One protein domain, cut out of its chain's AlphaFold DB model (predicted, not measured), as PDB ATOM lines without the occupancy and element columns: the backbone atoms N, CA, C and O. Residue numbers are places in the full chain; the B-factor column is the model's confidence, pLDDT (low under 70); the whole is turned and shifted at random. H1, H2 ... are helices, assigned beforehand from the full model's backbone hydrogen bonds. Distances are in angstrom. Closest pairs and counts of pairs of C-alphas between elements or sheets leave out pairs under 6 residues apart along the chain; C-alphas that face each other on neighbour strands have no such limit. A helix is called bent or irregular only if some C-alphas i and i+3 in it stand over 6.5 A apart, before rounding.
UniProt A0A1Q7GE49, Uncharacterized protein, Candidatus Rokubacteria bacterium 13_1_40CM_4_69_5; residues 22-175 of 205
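What this domain is: This is residues 22 to 175 of the 205 residues of an uncharacterized protein of Candidatus Rokubacteria bacterium 13_1_40CM_4_69_5 (UniProt A0A1Q7GE49). One long helix, H7, runs through the middle, with H6 folded back beside it as a hairpin; H3 crosses H7 on the side away from H6, and H1 packs on H3 and H7. The shorter helices H4, H5 and H8 and the long loop of residues 90 to 109 lie toward the end of the long axis where H7 ends, and H2 with the long loop of residues 44 to 60 lies toward the other end, where H7 begins. The printed part has 154 residues, eight named helices, H1 to H8 in order, and no named strand: all helix. It is compact, radius of gyration of the C-alphas 15.8 A, but elongated, spanning 46 by 28 by 26 A.

How they stand to each other: H1, residues 22 to 34, touches H3, residues 61 to 73, closest C-alphas Ala 25 and Gly 66 at 4.0 A. H2, residues 37 to 43, touches no helix but is near H3. H3 touches H4, residues 79 to 89, with residues 72 to 73 alone, closest C-alphas Asp 73 and Ser 83 at 5.2 A. The hub is H7, residues 143 to 166. It touches H3 at a steep tilt of 51 degrees, the same way, closest C-alphas Gly 68 and Gly 158 at 4.0 A. H6, residues 127 to 139, forms a helical hairpin with H7 at a shallow tilt of 21 degrees, closest C-alphas Ala 137 and Arg 146 at 4.5 A. H5, residues 110 to 113, only just touches H7, with 3 pairs of C-alphas within 8 A, closest Ser 110 and Leu 163 at 6.0 A. H8, residues 170 to 174, touches no helix. Every O i to N i+4 pair is within hydrogen-bond range in H1, H2, H6, H7 and H8, against 8 of 9 in H3 and 5 of 7 in H4; H5 is too short for one.

Where its parts are: H1 begins at C-alpha 22 (94.225, -4.655, 200.250) and measures 18.2 A; H3 measures 19.6 A, H6 18.5 A. H7 measures 34.9 A, from C-alpha 143 (105.393, 21.712, 211.325) to C-alpha 166 (105.936, -8.907, 194.511). H4 is only just irregular: C-alphas 85 and 88 are 6.7 A apart.

The domain as a whole: The C-alphas farthest apart, those of Leu 95 and Asn 142, are 47.6 A apart. The printed part has no cut; the links H2 to H3, H4 to H5 and H5 to H6 are long. Mean pLDDT of the printed part is 90.0, but residues 74 to 85 are under 70.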
ATOM      1  N   SER A  22      94.324  -4.555 198.791       72.88
ATOM      2  CA  SER A  22      94.225  -4.655 200.250       72.88
ATOM      3  C   SER A  22      95.274  -5.581 200.901       72.88
ATOM      4  O   SER A  22      95.670  -5.357 202.049       72.88
ATOM      5  N   THR A  23      95.762  -6.594 200.185       80.69
ATOM      6  CA  THR A  23      96.790  -7.550 200.606       80.69
ATOM      7  C   THR A  23      98.148  -6.878 200.738       80.69
ATOM      8  O   THR A  23      98.795  -7.062 201.768       80.69
ATOM      9  N   HIS A  24      98.561  -6.042 199.782       87.88
ATOM     10  CA  HIS A  24      99.827  -5.305 199.870       87.88
ATOM     11  C   HIS A  24      99.825  -4.315 201.030       87.88
ATOM     12  O   HIS A  24     100.784  -4.254 201.802       87.88
ATOM     13  N   ALA A  25      98.706  -3.617 201.242       89.94
ATOM     14  CA  ALA A  25      98.534  -2.785 202.427       89.94
ATOM     15  C   ALA A  25      98.694  -3.603 203.718       89.94
ATOM     16  O   ALA A  25      99.419  -3.194 204.625       89.94
ATOM     17  N   ALA A  26      98.065  -4.778 203.796       90.62
ATOM     18  CA  ALA A  26      98.130  -5.637 204.973       90.62
ATOM     19  C   ALA A  26      99.528  -6.227 205.218       90.62
ATOM     20  O   ALA A  26      99.975  -6.253 206.365       90.62
ATOM     21  N   ILE A  27     100.228  -6.670 204.168       91.31
ATOM     22  CA  ILE A  27     101.619  -7.141 204.250       91.31
ATOM     23  C   ILE A  27     102.507  -6.012 204.766       91.31
ATOM     24  O   ILE A  27     103.252  -6.212 205.724       91.31
ATOM     25  N   ASN A  28     102.374  -4.811 204.201       95.88
ATOM     26  CA  ASN A  28     103.163  -3.657 204.611       95.88
ATOM     27  C   ASN A  28     102.910  -3.271 206.071       95.88
ATOM     28  O   ASN A  28     103.850  -3.065 206.838       95.88
ATOM     29  N   GLN A  29     101.643  -3.215 206.484       97.06
ATOM     30  CA  GLN A  29     101.271  -2.934 207.869       97.06
ATOM     31  C   GLN A  29     101.774  -4.024 208.824       97.06
ATOM     32  O   GLN A  29     102.280  -3.709 209.900       97.06
ATOM     33  N   GLY A  30     101.666  -5.297 208.435       96.62
ATOM     34  CA  GLY A  30     102.186  -6.428 209.200       96.62
ATOM     35  C   GLY A  30     103.702  -6.350 209.379       96.62
ATOM     36  O   GLY A  30     104.190  -6.447 210.502       96.62
ATOM     37  N   ALA A  31     104.437  -6.084 208.298       96.88
ATOM     38  CA  ALA A  31     105.884  -5.901 208.325       96.88
ATOM     39  C   ALA A  31     106.296  -4.697 209.188       96.88
ATOM     40  O   ALA A  31     107.211  -4.817 209.998       96.88
ATOM     41  N   ALA A  32     105.587  -3.567 209.093       97.75
ATOM     42  CA  ALA A  32     105.839  -2.403 209.939       97.75
ATOM     43  C   ALA A  32     105.674  -2.738 211.431       97.75
ATOM     44  O   ALA A  32     106.563  -2.418 212.221       97.75
ATOM     45  N   ARG A  33     104.593  -3.440 211.808       98.06
ATOM     46  CA  ARG A  33     104.341  -3.881 213.197       98.06
ATOM     47  C   ARG A  33     105.361  -4.900 213.702       98.06
ATOM     48  O   ARG A  33     105.684  -4.880 214.881       98.06
ATOM     49  N   ALA A  34     105.827  -5.796 212.836       97.38
ATOM     50  CA  ALA A  34     106.791  -6.837 213.193       97.38
ATOM     51  C   ALA A  34     108.249  -6.339 213.223       97.38
ATOM     52  O   ALA A  34     109.130  -7.042 213.714       97.38
ATOM     53  N   SER A  35     108.514  -5.153 212.674       97.12
ATOM     54  CA  SER A  35     109.845  -4.544 212.630       97.12
ATOM     55  C   SER A  35     110.166  -3.727 213.887       97.12
ATOM     56  O   SER A  35     109.318  -3.493 214.746       97.12
ATOM     57  N   THR A  36     111.389  -3.203 213.959       97.88
ATOM     58  CA  THR A  36     111.807  -2.242 214.992       97.88
ATOM     59  C   THR A  36     111.276  -0.823 214.765       97.88
ATOM     60  O   THR A  36     111.560   0.060 215.571       97.88
ATOM     61  N   LEU A  37     110.508  -0.578 213.692       97.69
ATOM     62  CA  LEU A  37     110.076   0.763 213.294       97.69
ATOM     63  C   LEU A  37     109.302   1.491 214.398       97.69
ATOM     64  O   LEU A  37     109.526   2.677 214.600       97.69
ATOM     65  N   ASP A  38     108.426   0.804 215.136       98.25
ATOM     66  CA  ASP A  38     107.685   1.432 216.239       98.25
ATOM     67  C   ASP A  38     108.615   1.960 217.344       98.25
ATOM     68  O   ASP A  38     108.406   3.067 217.841       98.25
ATOM     69  N   GLY A  39     109.671   1.203 217.666       98.12
ATOM     70  CA  GLY A  39     110.716   1.615 218.605       98.12
ATOM     71  C   GLY A  39     111.502   2.811 218.079       98.12
ATOM     72  O   GLY A  39     111.553   3.837 218.741       98.12
ATOM     73  N   VAL A  40     111.999   2.751 216.839       98.06
ATOM     74  CA  VAL A  40     112.724   3.875 216.207       98.06
ATOM     75  C   VAL A  40     111.879   5.156 216.206       98.06
ATOM     76  O   VAL A  40     112.370   6.241 216.514       98.06
ATOM     77  N   LEU A  41     110.586   5.047 215.896       98.25
ATOM     78  CA  LEU A  41     109.678   6.191 215.900       98.25
ATOM     79  C   LEU A  41     109.581   6.836 217.289       98.25
ATOM     80  O   LEU A  41     109.657   8.062 217.394       98.25
ATOM     81  N   LYS A  42     109.435   6.029 218.341       98.50
ATOM     82  CA  LYS A  42     109.305   6.505 219.724       98.50
ATOM     83  C   LYS A  42     110.620   7.033 220.280       98.50
ATOM     84  O   LYS A  42     110.664   8.150 220.793       98.50
ATOM     85  N   ASP A  43     111.670   6.238 220.141       98.06
ATOM     86  CA  ASP A  43     112.917   6.395 220.879       98.06
ATOM     87  C   ASP A  43     113.886   7.354 220.175       98.06
ATOM     88  O   ASP A  43     114.665   8.036 220.837       98.06
ATOM     89  N   GLU A  44     113.818   7.452 218.842       97.06
ATOM     90  CA  GLU A  44     114.753   8.263 218.048       97.06
ATOM     91  C   GLU A  44     114.083   9.460 217.367       97.06
ATOM     92  O   GLU A  44     114.701  10.514 217.212       97.06
ATOM     93  N   LEU A  45     112.819   9.319 216.955       95.81
ATOM     94  CA  LEU A  45     112.128  10.336 216.150       95.81
ATOM     95  C   LEU A  45     111.091  11.153 216.932       95.81
ATOM     96  O   LEU A  45     110.550  12.119 216.392       95.81
ATOM     97  N   GLY A  46     110.827  10.807 218.198       95.50
ATOM     98  CA  GLY A  46     109.942  11.562 219.094       95.50
ATOM     99  C   GLY A  46     108.442  11.376 218.832       95.50
ATOM    100  O   GLY A  46     107.622  12.176 219.287       95.50
ATOM    101  N   PHE A  47     108.055  10.330 218.104       96.94
ATOM    102  CA  PHE A  47     106.660   9.972 217.863       96.94
ATOM    103  C   PHE A  47     106.147   9.239 219.102       96.94
ATOM    104  O   PHE A  47     106.290   8.025 219.204       96.94
ATOM    105  N   LEU A  48     105.558   9.967 220.057       94.81
ATOM    106  CA  LEU A  48     105.171   9.421 221.370       94.81
ATOM    107  C   LEU A  48     104.309   8.149 221.283       94.81
ATOM    108  O   LEU A  48     104.446   7.249 222.109       94.81
ATOM    109  N   SER A  49     103.455   8.050 220.262       97.81
ATOM    110  CA  SER A  49     102.600   6.882 220.023       97.81
ATOM    111  C   SER A  49     103.124   5.975 218.899       97.81
ATOM    112  O   SER A  49     102.381   5.149 218.376       97.81
ATOM    113  N   GLY A  50     104.387   6.131 218.495       98.12
ATOM    114  CA  GLY A  50     105.050   5.350 217.453       98.12
ATOM    115  C   GLY A  50     104.247   5.288 216.157       98.12
ATOM    116  O   GLY A  50     103.835   6.323 215.620       98.12
ATOM    117  N   LEU A  51     103.979   4.065 215.694       98.38
ATOM    118  CA  LEU A  51     103.257   3.767 214.455       98.38
ATOM    119  C   LEU A  51     101.849   4.364 214.381       98.38
ATOM    120  O   LEU A  51     101.366   4.571 213.273       98.38
ATOM    121  N   ILE A  52     101.200   4.630 215.518       98.19
ATOM    122  CA  ILE A  52      99.832   5.174 215.578       98.19
ATOM    123  C   ILE A  52      99.797   6.685 215.864       98.19
ATOM    124  O   ILE A  52      98.738   7.240 216.144       98.19
ATOM    125  N   THR A  53     100.943   7.370 215.810       97.81
ATOM    126  CA  THR A  53     101.010   8.831 215.966       97.81
ATOM    127  C   THR A  53     100.305   9.520 214.794       97.81
ATOM    128  O   THR A  53     100.698   9.293 213.652       97.81
ATOM    129  N   PRO A  54      99.293  10.375 215.019       96.75
ATOM    130  CA  PRO A  54      98.643  11.096 213.929       96.75
ATOM    131  C   PRO A  54      99.596  12.090 213.252       96.75
ATOM    132  O   PRO A  54     100.293  12.849 213.924       96.75
ATOM    133  N   LEU A  55      99.587  12.102 211.921       94.38
ATOM    134  CA  LEU A  55     100.260  13.080 211.066       94.38
ATOM    135  C   LEU A  55      99.203  13.928 210.331       94.38
ATOM    136  O   LEU A  55      98.107  14.170 210.851       94.38
ATOM    137  N   ILE A  56      99.519  14.366 209.109       93.12
ATOM    138  CA  ILE A  56      98.586  15.081 208.240       93.12
ATOM    139  C   ILE A  56      97.347  14.225 207.926       93.12
ATOM    140  O   ILE A  56      97.412  12.994 207.871       93.12
ATOM    141  N   ASP A  57      96.194  14.886 207.795       91.12
ATOM    142  CA  ASP A  57      94.876  14.274 207.571       91.12
ATOM    143  C   ASP A  57      94.468  13.225 208.619       91.12
ATOM    144  O   ASP A  57      93.618  12.372 208.365       91.12
ATOM    145  N   ARG A  58      95.065  13.291 209.819       93.88
ATOM    146  CA  ARG A  58      94.879  12.332 210.924       93.88
ATOM    147  C   ARG A  58      95.288  10.893 210.588       93.88
ATOM    148  O   ARG A  58      94.970   9.987 211.354       93.88
ATOM    149  N   ARG A  59      96.011  10.678 209.488       96.44
ATOM    150  CA  ARG A  59      96.605   9.380 209.150       96.44
ATOM    151  C   ARG A  59      97.887   9.170 209.939       96.44
ATOM    152  O   ARG A  59      98.643  10.107 210.177       96.44
ATOM    153  N   THR A  60      98.138   7.932 210.324       98.44
ATOM    154  CA  THR A  60      99.310   7.523 211.103       98.44
ATOM    155  C   THR A  60     100.429   6.985 210.197       98.44
ATOM    156  O   THR A  60     100.163   6.678 209.030       98.44
ATOM    157  N   PRO A  61     101.682   6.834 210.673       98.56
ATOM    158  CA  PRO A  61     102.741   6.165 209.915       98.56
ATOM    159  C   PRO A  61     102.315   4.821 209.317       98.56
ATOM    160  O   PRO A  61     102.596   4.554 208.148       98.56
ATOM    161  N   ILE A  62     101.587   3.994 210.078       98.44
ATOM    162  CA  ILE A  62     101.116   2.695 209.582       98.44
ATOM    163  C   ILE A  62     100.032   2.823 208.501       98.44
ATOM    164  O   ILE A  62      99.993   2.009 207.574       98.44
ATOM    165  N   ASP A  63      99.195   3.862 208.565       97.50
ATOM    166  CA  ASP A  63      98.211   4.144 207.517       97.50
ATOM    167  C   ASP A  63      98.897   4.572 206.221       97.50
ATOM    168  O   ASP A  63      98.524   4.103 205.148       97.50
ATOM    169  N   TRP A  64      99.920   5.431 206.306       98.06
ATOM    170  CA  TRP A  64     100.685   5.876 205.140       98.06
ATOM    171  C   TRP A  64     101.477   4.736 204.498       98.06
ATOM    172  O   TRP A  64     101.454   4.613 203.277       98.06
ATOM    173  N   ILE A  65     102.105   3.863 205.293       98.19
ATOM    174  CA  ILE A  65     102.786   2.652 204.799       98.19
ATOM    175  C   ILE A  65     101.804   1.714 204.079       98.19
ATOM    176  O   ILE A  65     102.104   1.203 202.996       98.19
ATOM    177  N   GLY A  66     100.611   1.511 204.648       94.94
ATOM    178  CA  GLY A  66      99.554   0.723 204.011       94.94
ATOM    179  C   GLY A  66      99.068   1.355 202.704       94.94
ATOM    180  O   GLY A  66      98.999   0.678 201.681       94.94
ATOM    181  N   LEU A  67      98.804   2.666 202.711       93.31
ATOM    182  CA  LEU A  67      98.397   3.424 201.525       93.31
ATOM    183  C   LEU A  67      99.470   3.404 200.431       93.31
ATOM    184  O   LEU A  67      99.136   3.363 199.254       93.31
ATOM    185  N   GLY A  68     100.745   3.407 200.816       92.81
ATOM    186  CA  GLY A  68     101.866   3.223 199.905       92.81
ATOM    187  C   GLY A  68     101.801   1.901 199.151       92.81
ATOM    188  O   GLY A  68     101.973   1.896 197.942       92.81
ATOM    189  N   GLY A  69     101.475   0.804 199.842       91.31
ATOM    190  CA  GLY A  69     101.258  -0.489 199.186       91.31
ATOM    191  C   GLY A  69     100.150  -0.419 198.134       91.31
ATOM    192  O   GLY A  69     100.344  -0.829 197.002       91.31
ATOM    193  N   LEU A  70      99.023   0.219 198.470       86.19
ATOM    194  CA  LEU A  70      97.917   0.413 197.523       86.19
ATOM    195  C   LEU A  70      98.305   1.266 196.310       86.19
ATOM    196  O   LEU A  70      97.853   1.015 195.196       86.19
ATOM    197  N   ALA A  71      99.103   2.306 196.543       86.12
ATOM    198  CA  ALA A  71      99.445   3.301 195.538       86.12
ATOM    199  C   ALA A  71     100.433   2.794 194.473       86.12
ATOM    200  O   ALA A  71     100.597   3.456 193.449       86.12
ATOM    201  N   GLU A  72     101.115   1.668 194.701       88.44
ATOM    202  CA  GLU A  72     101.996   1.084 193.683       88.44
ATOM    203  C   GLU A  72     101.190   0.354 192.598       88.44
ATOM    204  O   GLU A  72     101.501   0.497 191.418       88.44
ATOM    205  N   ASP A  73     100.085  -0.294 192.977       80.31
ATOM    206  CA  ASP A  73      99.120  -0.899 192.048       80.31
ATOM    207  C   ASP A  73      98.120   0.108 191.452       80.31
ATOM    208  O   ASP A  73      97.578  -0.123 190.370       80.31
ATOM    209  N   HIS A  74      97.835   1.217 192.150       69.94
ATOM    210  CA  HIS A  74      96.831   2.212 191.746       69.94
ATOM    211  C   HIS A  74      97.407   3.619 191.737       69.94
ATOM    212  O   HIS A  74      97.843   4.140 192.760       69.94
ATOM    213  N   TYR A  75      97.259   4.327 190.621       56.62
ATOM    214  CA  TYR A  75      97.392   5.779 190.665       56.62
ATOM    215  C   TYR A  75      96.089   6.368 191.204       56.62
ATOM    216  O   TYR A  75      95.073   6.395 190.506       56.62
ATOM    217  N   LEU A  76      96.104   6.842 192.451       48.28
ATOM    218  CA  LEU A  76      94.975   7.560 193.049       48.28
ATOM    219  C   LEU A  76      94.612   8.768 192.162       48.28
ATOM    220  O   LEU A  76      95.403   9.695 192.007       48.28
ATOM    221  N   GLY A  77      93.423   8.732 191.550       44.97
ATOM    222  CA  GLY A  77      92.944   9.734 190.583       44.97
ATOM    223  C   GLY A  77      92.976   9.294 189.111       44.97
ATOM    224  O   GLY A  77      92.426   9.986 188.258       44.97
ATOM    225  N   SER A  78      93.566   8.138 188.798       45.94
ATOM    226  CA  SER A  78      93.426   7.456 187.506       45.94
ATOM    227  C   SER A  78      93.758   5.972 187.666       45.94
ATOM    228  O   SER A  78      94.822   5.516 187.265       45.94
ATOM    229  N   GLU A  79      92.855   5.209 188.279       42.59
ATOM    230  CA  GLU A  79      93.096   3.804 188.647       42.59
ATOM    231  C   GLU A  79      93.447   2.936 187.425       42.59
ATOM    232  O   GLU A  79      94.403   2.169 187.469       42.59
ATOM    233  N   ILE A  80      92.776   3.146 186.284       41.84
ATOM    234  CA  ILE A  80      93.034   2.403 185.037       41.84
ATOM    235  C   ILE A  80      94.402   2.757 184.426       41.84
ATOM    236  O   ILE A  80      95.151   1.866 184.031       41.84
ATOM    237  N   LEU A  81      94.760   4.045 184.335       40.06
ATOM    238  CA  LEU A  81      96.033   4.457 183.722       40.06
ATOM    239  C   LEU A  81      97.215   4.237 184.678       40.06
ATOM    240  O   LEU A  81      98.317   3.908 184.259       40.06
ATOM    241  N   GLY A  82      96.980   4.387 185.975       46.84
ATOM    242  CA  GLY A  82      97.934   4.112 187.036       46.84
ATOM    243  C   GLY A  82      98.332   2.660 187.137       46.84
ATOM    244  O   GLY A  82      99.521   2.347 187.109       46.84
ATOM    245  N   SER A  83      97.322   1.791 187.176       52.28
ATOM    246  CA  SER A  83      97.522   0.349 187.237       52.28
ATOM    247  C   SER A  83      98.285  -0.155 186.017       52.28
ATOM    248  O   SER A  83      99.208  -0.946 186.161       52.28
ATOM    249  N   LEU A  84      98.031   0.380 184.818       57.69
ATOM    250  CA  LEU A  84      98.769  -0.019 183.612       57.69
ATOM    251  C   LEU A  84     100.200   0.539 183.518       57.69
ATOM    252  O   LEU A  84     101.004   0.003 182.757       57.69
ATOM    253  N   THR A  85     100.533   1.617 184.234       66.38
ATOM    254  CA  THR A  85     101.816   2.315 184.035       66.38
ATOM    255  C   THR A  85     102.926   1.855 184.970       66.38
ATOM    256  O   THR A  85     104.076   1.854 184.539       66.38
ATOM    257  N   ARG A  86     102.607   1.430 186.201       83.25
ATOM    258  CA  ARG A  86     103.604   0.932 187.169       83.25
ATOM    259  C   ARG A  86     103.676  -0.595 187.248       83.25
ATOM    260  O   ARG A  86     104.772  -1.129 187.398       83.25
ATOM    261  N   SER A  87     102.561  -1.302 187.029       84.56
ATOM    262  CA  SER A  87     102.483  -2.773 187.166       84.56
ATOM    263  C   SER A  87     103.486  -3.545 186.309       84.56
ATOM    264  O   SER A  87     104.011  -4.575 186.726       84.56
ATOM    265  N   VAL A  88     103.833  -3.041 185.121       83.94
ATOM    266  CA  VAL A  88     104.847  -3.674 184.258       83.94
ATOM    267  C   VAL A  88     106.233  -3.714 184.907       83.94
ATOM    268  O   VAL A  88     107.069  -4.534 184.524       83.94
ATOM    269  N   ASN A  89     106.490  -2.849 185.888       90.50
ATOM    270  CA  ASN A  89     107.727  -2.796 186.654       90.50
ATOM    271  C   ASN A  89     107.681  -3.627 187.944       90.50
ATOM    272  O   ASN A  89     108.660  -3.629 188.679       90.50
ATOM    273  N   HIS A  90     106.602  -4.363 188.223       91.75
ATOM    274  CA  HIS A  90     106.491  -5.205 189.427       91.75
ATOM    275  C   HIS A  90     107.259  -6.530 189.291       91.75
ATOM    276  O   HIS A  90     107.544  -7.220 190.266       91.75
ATOM    277  N   PHE A  91     107.660  -6.871 188.066       92.00
ATOM    278  CA  PHE A  91     108.293  -8.141 187.741       92.00
ATOM    279  C   PHE A  91     109.815  -8.100 187.921       92.00
ATOM    280  O   PHE A  91     110.494  -7.142 187.531       92.00
ATOM    281  N   HIS A  92     110.366  -9.192 188.448       94.75
ATOM    282  CA  HIS A  92     111.802  -9.457 188.446       94.75
ATOM    283  C   HIS A  92     112.071 -10.955 188.320       94.75
ATOM    284  O   HIS A  92     111.815 -11.722 189.242       94.75
ATOM    285  N   GLN A  93     112.660 -11.372 187.204       93.56
ATOM    286  CA  GLN A  93     113.100 -12.744 186.990       93.56
ATOM    287  C   GLN A  93     114.535 -12.955 187.472       93.56
ATOM    288  O   GLN A  93     115.478 -12.552 186.780       93.56
ATOM    289  N   PRO A  94     114.736 -13.678 188.585       94.19
ATOM    290  CA  PRO A  94     116.051 -13.810 189.209       94.19
ATOM    291  C   PRO A  94     117.040 -14.668 188.403       94.19
ATOM    292  O   PRO A  94     118.235 -14.653 188.680       94.19
ATOM    293  N   LEU A  95     116.572 -15.417 187.396       94.44
ATOM    294  CA  LEU A  95     117.420 -16.251 186.531       94.44
ATOM    295  C   LEU A  95     117.982 -15.501 185.312       94.44
ATOM    296  O   LEU A  95     118.743 -16.073 184.532       94.44
ATOM    297  N   ARG A  96     117.593 -14.238 185.110       92.25
ATOM    298  CA  ARG A  96     118.072 -13.398 184.006       92.25
ATOM    299  C   ARG A  96     119.086 -12.382 184.517       92.25
ATOM    300  O   ARG A  96     119.139 -12.053 185.697       92.25
ATOM    301  N   SER A  97     119.892 -11.843 183.604       93.38
ATOM    302  CA  SER A  97     120.745 -10.705 183.943       93.38
ATOM    303  C   SER A  97     119.894  -9.498 184.337       93.38
ATOM    304  O   SER A  97     118.789  -9.309 183.832       93.38
ATOM    305  N   TRP A  98     120.443  -8.630 185.182       87.50
ATOM    306  CA  TRP A  98     119.766  -7.437 185.696       87.50
ATOM    307  C   TRP A  98     119.134  -6.528 184.633       87.50
ATOM    308  O   TRP A  98     118.168  -5.834 184.933       87.50
ATOM    309  N   ASN A  99     119.678  -6.496 183.413       89.62
ATOM    310  CA  ASN A  99     119.145  -5.678 182.315       89.62
ATOM    311  C   ASN A  99     117.980  -6.356 181.577       89.62
ATOM    312  O   ASN A  99     117.273  -5.698 180.829       89.62
ATOM    313  N   ASN A 100     117.782  -7.658 181.790       92.00
ATOM    314  CA  ASN A 100     116.773  -8.487 181.130       92.00
ATOM    315  C   ASN A 100     115.796  -9.129 182.131       92.00
ATOM    316  O   ASN A 100     115.024 -10.007 181.751       92.00
ATOM    317  N   ALA A 101     115.863  -8.745 183.406       94.38
ATOM    318  CA  ALA A 101     115.071  -9.349 184.473       94.38
ATOM    319  C   ALA A 101     113.654  -8.767 184.591       94.38
ATOM    320  O   ALA A 101     112.853  -9.323 185.328       94.38
ATOM    321  N   GLY A 102     113.333  -7.669 183.901       90.75
ATOM    322  CA  GLY A 102     111.987  -7.093 183.920       90.75
ATOM    323  C   GLY A 102     110.991  -7.875 183.068       90.75
ATOM    324  O   GLY A 102     111.368  -8.795 182.328       90.75
ATOM    325  N   PHE A 103     109.725  -7.473 183.154       88.81
ATOM    326  CA  PHE A 103     108.612  -8.137 182.486       88.81
ATOM    327  C   PHE A 103     108.870  -8.273 180.984       88.81
ATOM    328  O   PHE A 103     109.110  -7.274 180.300       88.81
ATOM    329  N   LEU A 104     108.888  -9.511 180.480       83.69
ATOM    330  CA  LEU A 104     109.128  -9.870 179.075       83.69
ATOM    331  C   LEU A 104     110.391  -9.251 178.445       83.69
ATOM    332  O   LEU A 104     110.562  -9.309 177.225       83.69
ATOM    333  N   ARG A 105     111.325  -8.734 179.260       85.44
ATOM    334  CA  ARG A 105     112.500  -7.935 178.844       85.44
ATOM    335  C   ARG A 105     112.151  -6.578 178.223       85.44
ATOM    336  O   ARG A 105     112.996  -5.977 177.567       85.44
ATOM    337  N   THR A 106     110.924  -6.104 178.405       82.94
ATOM    338  CA  THR A 106     110.445  -4.829 177.852       82.94
ATOM    339  C   THR A 106     110.352  -3.720 178.893       82.94
ATOM    340  O   THR A 106     110.295  -2.553 178.516       82.94
ATOM    341  N   SER A 107     110.354  -4.061 180.184       87.00
ATOM    342  CA  SER A 107     110.324  -3.101 181.291       87.00
ATOM    343  C   SER A 107     111.586  -3.167 182.154       87.00
ATOM    344  O   SER A 107     112.357  -4.130 182.121       87.00
ATOM    345  N   GLU A 108     111.799  -2.119 182.948       92.25
ATOM    346  CA  GLU A 108     112.790  -2.138 184.020       92.25
ATOM    347  C   GLU A 108     112.331  -3.093 185.134       92.25
ATOM    348  O   GLU A 108     111.184  -3.031 185.573       92.25
ATOM    349  N   ALA A 109     113.224  -3.974 185.591       94.31
ATOM    350  CA  ALA A 109     112.919  -4.925 186.659       94.31
ATOM    351  C   ALA A 109     112.619  -4.219 187.988       94.31
ATOM    352  O   ALA A 109     113.268  -3.216 188.297       94.31
ATOM    353  N   SER A 110     111.747  -4.794 188.817       94.38
ATOM    354  CA  SER A 110     111.273  -4.179 190.070       94.38
ATOM    355  C   SER A 110     112.385  -3.707 191.005       94.38
ATOM    356  O   SER A 110     112.330  -2.590 191.512       94.38
ATOM    357  N   VAL A 111     113.465  -4.480 191.157       94.31
ATOM    358  CA  VAL A 111     114.627  -4.066 191.966       94.31
ATOM    359  C   VAL A 111     115.276  -2.774 191.454       94.31
ATOM    360  O   VAL A 111     115.734  -1.953 192.248       94.31
ATOM    361  N   ARG A 112     115.360  -2.588 190.130       95.19
ATOM    362  CA  ARG A 112     115.923  -1.370 189.527       95.19
ATOM    363  C   ARG A 112     114.911  -0.231 189.568       95.19
ATOM    364  O   ARG A 112     115.279   0.875 189.953       95.19
ATOM    365  N   TRP A 113     113.649  -0.528 189.268       94.94
ATOM    366  CA  TRP A 113     112.543   0.419 189.358       94.94
ATOM    367  C   TRP A 113     112.461   1.048 190.750       94.94
ATOM    368  O   TRP A 113     112.421   2.271 190.865       94.94
ATOM    369  N   ALA A 114     112.576   0.244 191.811       95.62
ATOM    370  CA  ALA A 114     112.611   0.702 193.200       95.62
ATOM    371  C   ALA A 114     113.761   1.680 193.506       95.62
ATOM    372  O   ALA A 114     113.708   2.389 194.505       95.62
ATOM    373  N   GLN A 115     114.804   1.741 192.676       95.19
ATOM    374  CA  GLN A 115     115.963   2.624 192.843       95.19
ATOM    375  C   GLN A 115     115.975   3.791 191.844       95.19
ATOM    376  O   GLN A 115     116.820   4.677 191.957       95.19
ATOM    377  N   ASN A 116     115.076   3.802 190.857       94.25
ATOM    378  CA  ASN A 116     115.111   4.738 189.741       94.25
ATOM    379  C   ASN A 116     114.614   6.136 190.173       94.25
ATOM    380  O   ASN A 116     113.427   6.317 190.420       94.25
ATOM    381  N   PRO A 117     115.462   7.180 190.224       89.56
ATOM    382  CA  PRO A 117     115.018   8.519 190.619       89.56
ATOM    383  C   PRO A 117     114.202   9.218 189.522       89.56
ATOM    384  O   PRO A 117     113.750  10.339 189.702       89.56
ATOM    385  N   THR A 118     114.049   8.614 188.353       90.75
ATOM    386  CA  THR A 118     113.339   9.178 187.202       90.75
ATOM    387  C   THR A 118     112.145   8.319 186.796       90.75
ATOM    388  O   THR A 118     111.774   8.306 185.626       90.75
ATOM    389  N   GLN A 119     111.540   7.614 187.766       89.38
ATOM    390  CA  GLN A 119     110.312   6.838 187.576       89.38
ATOM    391  C   GLN A 119     109.258   7.637 186.801       89.38
ATOM    392  O   GLN A 119     108.882   8.752 187.172       89.38
ATOM    393  N   SER A 120     108.799   7.043 185.709       82.31
ATOM    394  CA  SER A 120     107.736   7.543 184.852       82.31
ATOM    395  C   SER A 120     107.192   6.368 184.036       82.31
ATOM    396  O   SER A 120     108.005   5.553 183.588       82.31
ATOM    397  N   PRO A 121     105.870   6.275 183.803       74.06
ATOM    398  CA  PRO A 121     104.801   7.175 184.262       74.06
ATOM    399  C   PRO A 121     104.384   6.906 185.726       74.06
ATOM    400  O   PRO A 121     104.947   6.045 186.392       74.06
ATOM    401  N   GLY A 122     103.403   7.651 186.253       72.19
ATOM    402  CA  GLY A 122     102.798   7.346 187.563       72.19
ATOM    403  C   GLY A 122     103.503   7.946 188.788       72.19
ATOM    404  O   GLY A 122     103.247   7.521 189.911       72.19
ATOM    405  N   GLY A 123     104.370   8.945 188.595       82.00
ATOM    406  CA  GLY A 123     105.030   9.677 189.681       82.00
ATOM    407  C   GLY A 123     106.267   8.983 190.262       82.00
ATOM    408  O   GLY A 123     106.644   7.884 189.865       82.00
ATOM    409  N   ARG A 124     106.930   9.663 191.204       89.81
ATOM    410  CA  ARG A 124     108.189   9.214 191.816       89.81
ATOM    411  C   ARG A 124     107.954   8.601 193.192       89.81
ATOM    412  O   ARG A 124     107.335   9.226 194.053       89.81
ATOM    413  N   ALA A 125     108.476   7.401 193.382       93.81
ATOM    414  CA  ALA A 125     108.374   6.616 194.601       93.81
ATOM    415  C   ALA A 125     109.535   5.616 194.743       93.81
ATOM    416  O   ALA A 125     109.358   4.487 195.196       93.81
ATOM    417  N   SER A 126     110.737   6.013 194.332       96.06
ATOM    418  CA  SER A 126     111.922   5.190 194.550       96.06
ATOM    419  C   SER A 126     112.402   5.275 196.000       96.06
ATOM    420  O   SER A 126     112.075   6.197 196.752       96.06
ATOM    421  N   TRP A 127     113.285   4.359 196.379       97.50
ATOM    422  CA  TRP A 127     114.032   4.397 197.630       97.50
ATOM    423  C   TRP A 127     114.761   5.732 197.838       97.50
ATOM    424  O   TRP A 127     114.811   6.257 198.953       97.50
ATOM    425  N   LEU A 128     115.294   6.323 196.765       97.50
ATOM    426  CA  LEU A 128     115.941   7.634 196.823       97.50
ATOM    427  C   LEU A 128     114.941   8.744 197.163       97.50
ATOM    428  O   LEU A 128     115.272   9.636 197.944       97.50
ATOM    429  N   ASP A 129     113.716   8.667 196.639       97.25
ATOM    430  CA  ASP A 129     112.654   9.624 196.955       97.25
ATOM    431  C   ASP A 129     112.179   9.470 198.411       97.25
ATOM    432  O   ASP A 129     111.995  10.477 199.097       97.25
ATOM    433  N   ALA A 130     112.081   8.236 198.923       97.31
ATOM    434  CA  ALA A 130     111.767   7.968 200.331       97.31
ATOM    435  C   ALA A 130     112.817   8.594 201.262       97.31
ATOM    436  O   ALA A 130     112.485   9.305 202.212       97.31
ATOM    437  N   ARG A 131     114.105   8.390 200.950       98.06
ATOM    438  CA  ARG A 131     115.224   8.980 201.702       98.06
ATOM    439  C   ARG A 131     115.226  10.503 201.636       98.06
ATOM    440  O   ARG A 131     115.484  11.150 202.648       98.06
ATOM    441  N   ALA A 132     114.934  11.081 200.471       98.19
ATOM    442  CA  ALA A 132     114.840  12.527 200.313       98.19
ATOM    443  C   ALA A 132     113.680  13.110 201.135       98.19
ATOM    444  O   ALA A 132     113.859  14.120 201.818       98.19
ATOM    445  N   ALA A 133     112.512  12.462 201.122       98.25
ATOM    446  CA  ALA A 133     111.367  12.852 201.938       98.25
ATOM    447  C   ALA A 133     111.684  12.760 203.437       98.25
ATOM    448  O   ALA A 133     111.456  13.726 204.164       98.25
ATOM    449  N   PHE A 134     112.309  11.666 203.881       98.38
ATOM    450  CA  PHE A 134     112.736  11.502 205.269       98.38
ATOM    451  C   PHE A 134     113.730  12.588 205.696       98.38
ATOM    452  O   PHE A 134     113.541  13.229 206.725       98.38
ATOM    453  N   HIS A 135     114.739  12.880 204.870       98.56
ATOM    454  CA  HIS A 135     115.676  13.970 205.140       98.56
ATOM    455  C   HIS A 135     114.957  15.321 205.285       98.56
ATOM    456  O   HIS A 135     115.199  16.033 206.256       98.56
ATOM    457  N   ARG A 136     114.026  15.655 204.378       98.44
ATOM    458  CA  ARG A 136     113.214  16.884 204.491       98.44
ATOM    459  C   ARG A 136     112.403  16.928 205.786       98.44
ATOM    460  O   ARG A 136     112.303  17.990 206.394       98.44
ATOM    461  N   ALA A 137     111.853  15.795 206.217       97.88
ATOM    462  CA  ALA A 137     111.091  15.702 207.457       97.88
ATOM    463  C   ALA A 137     111.952  16.013 208.692       97.88
ATOM    464  O   ALA A 137     111.488  16.642 209.640       97.88
ATOM    465  N   LEU A 138     113.230  15.635 208.671       97.56
ATOM    466  CA  LEU A 138     114.154  15.944 209.762       97.56
ATOM    467  C   LEU A 138     114.601  17.411 209.763       97.56
ATOM    468  O   LEU A 138     114.830  17.973 210.838       97.56
ATOM    469  N   THR A 139     114.699  18.047 208.592       97.94
ATOM    470  CA  THR A 139     115.342  19.362 208.454       97.94
ATOM    471  C   THR A 139     114.394  20.555 208.367       97.94
ATOM    472  O   THR A 139     114.812  21.657 208.718       97.94
ATOM    473  N   THR A 140     113.138  20.397 207.929       96.56
ATOM    474  CA  THR A 140     112.228  21.555 207.829       96.56
ATOM    475  C   THR A 140     111.755  22.037 209.204       96.56
ATOM    476  O   THR A 140     111.406  21.249 210.087       96.56
ATOM    477  N   ALA A 141     111.732  23.355 209.400       95.94
ATOM    478  CA  ALA A 141     111.252  23.979 210.631       95.94
ATOM    479  C   ALA A 141     109.718  24.078 210.682       95.94
ATOM    480  O   ALA A 141     109.137  24.119 211.766       95.94
ATOM    481  N   ASN A 142     109.053  24.116 209.524       97.38
ATOM    482  CA  ASN A 142     107.603  24.235 209.459       97.38
ATOM    483  C   ASN A 142     106.948  22.898 209.840       97.38
ATOM    484  O   ASN A 142     107.226  21.863 209.238       97.38
ATOM    485  N   LEU A 143     106.051  22.922 210.829       93.94
ATOM    486  CA  LEU A 143     105.393  21.712 211.325       93.94
ATOM    487  C   LEU A 143     104.542  21.012 210.253       93.94
ATOM    488  O   LEU A 143     104.561  19.786 210.173       93.94
ATOM    489  N   GLY A 144     103.812  21.769 209.433       95.88
ATOM    490  CA  GLY A 144     102.984  21.214 208.362       95.88
ATOM    491  C   GLY A 144     103.829  20.542 207.283       95.88
ATOM    492  O   GLY A 144     103.579  19.393 206.929       95.88
ATOM    493  N   GLU A 145     104.892  21.210 206.830       97.25
ATOM    494  CA  GLU A 145     105.839  20.630 205.867       97.25
ATOM    495  C   GLU A 145     106.551  19.400 206.434       97.25
ATOM    496  O   GLU A 145     106.747  18.417 205.722       97.25
ATOM    497  N   ARG A 146     106.909  19.426 207.724       96.94
ATOM    498  CA  ARG A 146     107.523  18.293 208.426       96.94
ATOM    499  C   ARG A 146     106.596  17.083 208.428       96.94
ATOM    500  O   ARG A 146     107.030  15.984 208.090       96.94
ATOM    501  N   GLN A 147     105.327  17.279 208.785       96.94
ATOM    502  CA  GLN A 147     104.336  16.201 208.792       96.94
ATOM    503  C   GLN A 147     104.069  15.661 207.386       96.94
ATOM    504  O   GLN A 147     104.020  14.445 207.219       96.94
ATOM    505  N   GLN A 148     103.962  16.533 206.377       97.75
ATOM    506  CA  GLN A 148     103.821  16.107 204.983       97.75
ATOM    507  C   GLN A 148     105.042  15.308 204.515       97.75
ATOM    508  O   GLN A 148     104.892  14.261 203.898       97.75
ATOM    509  N   ALA A 149     106.257  15.751 204.841       98.25
ATOM    510  CA  ALA A 149     107.475  15.051 204.453       98.25
ATOM    511  C   ALA A 149     107.598  13.668 205.122       98.25
ATOM    512  O   ALA A 149     108.044  12.720 204.476       98.25
ATOM    513  N   PHE A 150     107.159  13.522 206.379       98.31
ATOM    514  CA  PHE A 150     107.033  12.205 207.014       98.31
ATOM    515  C   PHE A 150     105.966  11.341 206.332       98.31
ATOM    516  O   PHE A 150     106.233  10.177 206.043       98.31
ATOM    517  N   ALA A 151     104.787  11.899 206.038       98.00
ATOM    518  CA  ALA A 151     103.731  11.194 205.313       98.00
ATOM    519  C   ALA A 151     104.222  10.686 203.947       98.00
ATOM    520  O   ALA A 151     104.042   9.512 203.626       98.00
ATOM    521  N   ASP A 152     104.926  11.528 203.187       97.44
ATOM    522  CA  ASP A 152     105.549  11.159 201.916       97.44
ATOM    523  C   ASP A 152     106.581  10.043 202.099       97.44
ATOM    524  O   ASP A 152     106.572   9.077 201.337       97.44
ATOM    525  N   ALA A 153     107.449  10.143 203.110       98.38
ATOM    526  CA  ALA A 153     108.464   9.131 203.386       98.38
ATOM    527  C   ALA A 153     107.832   7.762 203.683       98.38
ATOM    528  O   ALA A 153     108.232   6.765 203.085       98.38
ATOM    529  N   PHE A 154     106.815   7.712 204.549       98.50
ATOM    530  CA  PHE A 154     106.102   6.477 204.893       98.50
ATOM    531  C   PHE A 154     105.303   5.911 203.716       98.50
ATOM    532  O   PHE A 154     105.328   4.704 203.482       98.50
ATOM    533  N   ARG A 155     104.639   6.774 202.940       97.38
ATOM    534  CA  ARG A 155     103.901   6.374 201.737       97.38
ATOM    535  C   ARG A 155     104.831   5.779 200.682       97.38
ATOM    536  O   ARG A 155     104.560   4.699 200.170       97.38
ATOM    537  N   ILE A 156     105.942   6.446 200.380       97.25
ATOM    538  CA  ILE A 156     106.914   5.949 199.399       97.25
ATOM    539  C   ILE A 156     107.579   4.667 199.908       97.25
ATOM    540  O   ILE A 156     107.770   3.732 199.137       97.25
ATOM    541  N   LEU A 157     107.884   4.574 201.208       98.12
ATOM    542  CA  LEU A 157     108.384   3.333 201.799       98.12
ATOM    543  C   LEU A 157     107.409   2.172 201.563       98.12
ATOM    544  O   LEU A 157     107.847   1.099 201.161       98.12
ATOM    545  N   GLY A 158     106.102   2.395 201.729       96.75
ATOM    546  CA  GLY A 158     105.078   1.401 201.404       96.75
ATOM    547  C   GLY A 158     105.102   0.953 199.936       96.75
ATOM    548  O   GLY A 158     104.985  -0.239 199.665       96.75
ATOM    549  N   GLN A 159     105.327   1.868 198.991       95.06
ATOM    550  CA  GLN A 159     105.485   1.521 197.568       95.06
ATOM    551  C   GLN A 159     106.750   0.696 197.300       95.06
ATOM    552  O   GLN A 159     106.739  -0.247 196.517       95.06
ATOM    553  N   VAL A 160     107.855   0.994 197.983       96.88
ATOM    554  CA  VAL A 160     109.072   0.174 197.874       96.88
ATOM    555  C   VAL A 160     108.843  -1.218 198.473       96.88
ATOM    556  O   VAL A 160     109.271  -2.214 197.893       96.88
ATOM    557  N   MET A 161     108.149  -1.306 199.612       97.00
ATOM    558  CA  MET A 161     107.793  -2.581 200.241       97.00
ATOM    559  C   MET A 161     106.868  -3.427 199.358       97.00
ATOM    560  O   MET A 161     107.036  -4.644 199.321       97.00
ATOM    561  N   HIS A 162     105.962  -2.794 198.605       94.69
ATOM    562  CA  HIS A 162     105.130  -3.456 197.596       94.69
ATOM    563  C   HIS A 162     105.983  -4.244 196.600       94.69
ATOM    564  O   HIS A 162     105.832  -5.455 196.479       94.69
ATOM    565  N   LEU A 163     106.961  -3.584 195.972       94.62
ATOM    566  CA  LEU A 163     107.852  -4.217 194.994       94.62
ATOM    567  C   LEU A 163     108.670  -5.363 195.609       94.62
ATOM    568  O   LEU A 163     108.962  -6.350 194.938       94.62
ATOM    569  N   VAL A 164     109.044  -5.251 196.889       95.19
ATOM    570  CA  VAL A 164     109.706  -6.343 197.622       95.19
ATOM    571  C   VAL A 164     108.769  -7.536 197.811       95.19
ATOM    572  O   VAL A 164     109.204  -8.672 197.627       95.19
ATOM    573  N   ALA A 165     107.501  -7.295 198.150       92.38
ATOM    574  CA  ALA A 165     106.499  -8.346 198.292       92.38
ATOM    575  C   ALA A 165     106.223  -9.058 196.956       92.38
ATOM    576  O   ALA A 165     106.191 -10.289 196.930       92.38
ATOM    577  N   ASP A 166     106.133  -8.323 195.846       91.06
ATOM    578  CA  ASP A 166     105.936  -8.907 194.511       91.06
ATOM    579  C   ASP A 166     107.084  -9.829 194.109       91.06
ATOM    580  O   ASP A 166     106.865 -10.900 193.549       91.06
ATOM    581  N   MET A 167     108.320  -9.510 194.487       90.31
ATOM    582  CA  MET A 167     109.457 -10.405 194.240       90.31
ATOM    583  C   MET A 167     109.419 -11.711 195.045       90.31
ATOM    584  O   MET A 167     110.188 -12.625 194.746       90.31
ATOM    585  N   ALA A 168     108.547 -11.826 196.049       87.12
ATOM    586  CA  ALA A 168     108.263 -13.086 196.730       87.12
ATOM    587  C   ALA A 168     107.098 -13.865 196.082       87.12
ATOM    588  O   ALA A 168     106.859 -15.020 196.441       87.12
ATOM    589  N   SER A 169     106.386 -13.261 195.125       84.62
ATOM    590  CA  SER A 169     105.279 -13.870 194.389       84.62
ATOM    591  C   SER A 169     105.781 -14.643 193.161       84.62
ATOM    592  O   SER A 169     106.608 -14.174 192.373       84.62
ATOM    593  N   VAL A 170     105.280 -15.870 192.979       83.44
ATOM    594  CA  VAL A 170     105.675 -16.739 191.855       83.44
ATOM    595  C   VAL A 170     105.308 -16.120 190.492       83.44
ATOM    596  O   VAL A 170     106.184 -16.117 189.623       83.44
ATOM    597  N   PRO A 171     104.097 -15.561 190.281       84.56
ATOM    598  CA  PRO A 171     103.762 -14.866 189.036       84.56
ATOM    599  C   PRO A 171     104.748 -13.754 188.643       84.56
ATOM    600  O   PRO A 171     105.321 -13.768 187.547       84.56
ATOM    601  N   HIS A 172     105.058 -12.853 189.579       88.19
ATOM    602  CA  HIS A 172     105.947 -11.708 189.348       88.19
ATOM    603  C   HIS A 172     107.423 -12.090 189.135       88.19
ATOM    604  O   HIS A 172     108.185 -11.326 188.534       88.19
ATOM    605  N   THR A 173     107.835 -13.290 189.555       88.94
ATOM    606  CA  THR A 173     109.194 -13.814 189.323       88.94
ATOM    607  C   THR A 173     109.331 -14.685 188.073       88.94
ATOM    608  O   THR A 173     110.446 -15.091 187.728       88.94
ATOM    609  N   ARG A 174     108.228 -14.961 187.364       86.56
ATOM    610  CA  ARG A 174     108.187 -15.815 186.163       86.56
ATOM    611  C   ARG A 174     107.681 -15.128 184.893       86.56
ATOM    612  O   ARG A 174     107.582 -15.802 183.872       86.56
ATOM    613  N   ASP A 175     107.421 -13.821 184.935       82.50
ATOM    614  CA  ASP A 175     106.678 -13.093 183.888       82.50
ATOM    615  C   ASP A 175     105.278 -13.675 183.626       82.50
ATOM    616  O   ASP A 175     104.764 -13.565 182.513       82.50
TER     617      ASP A 175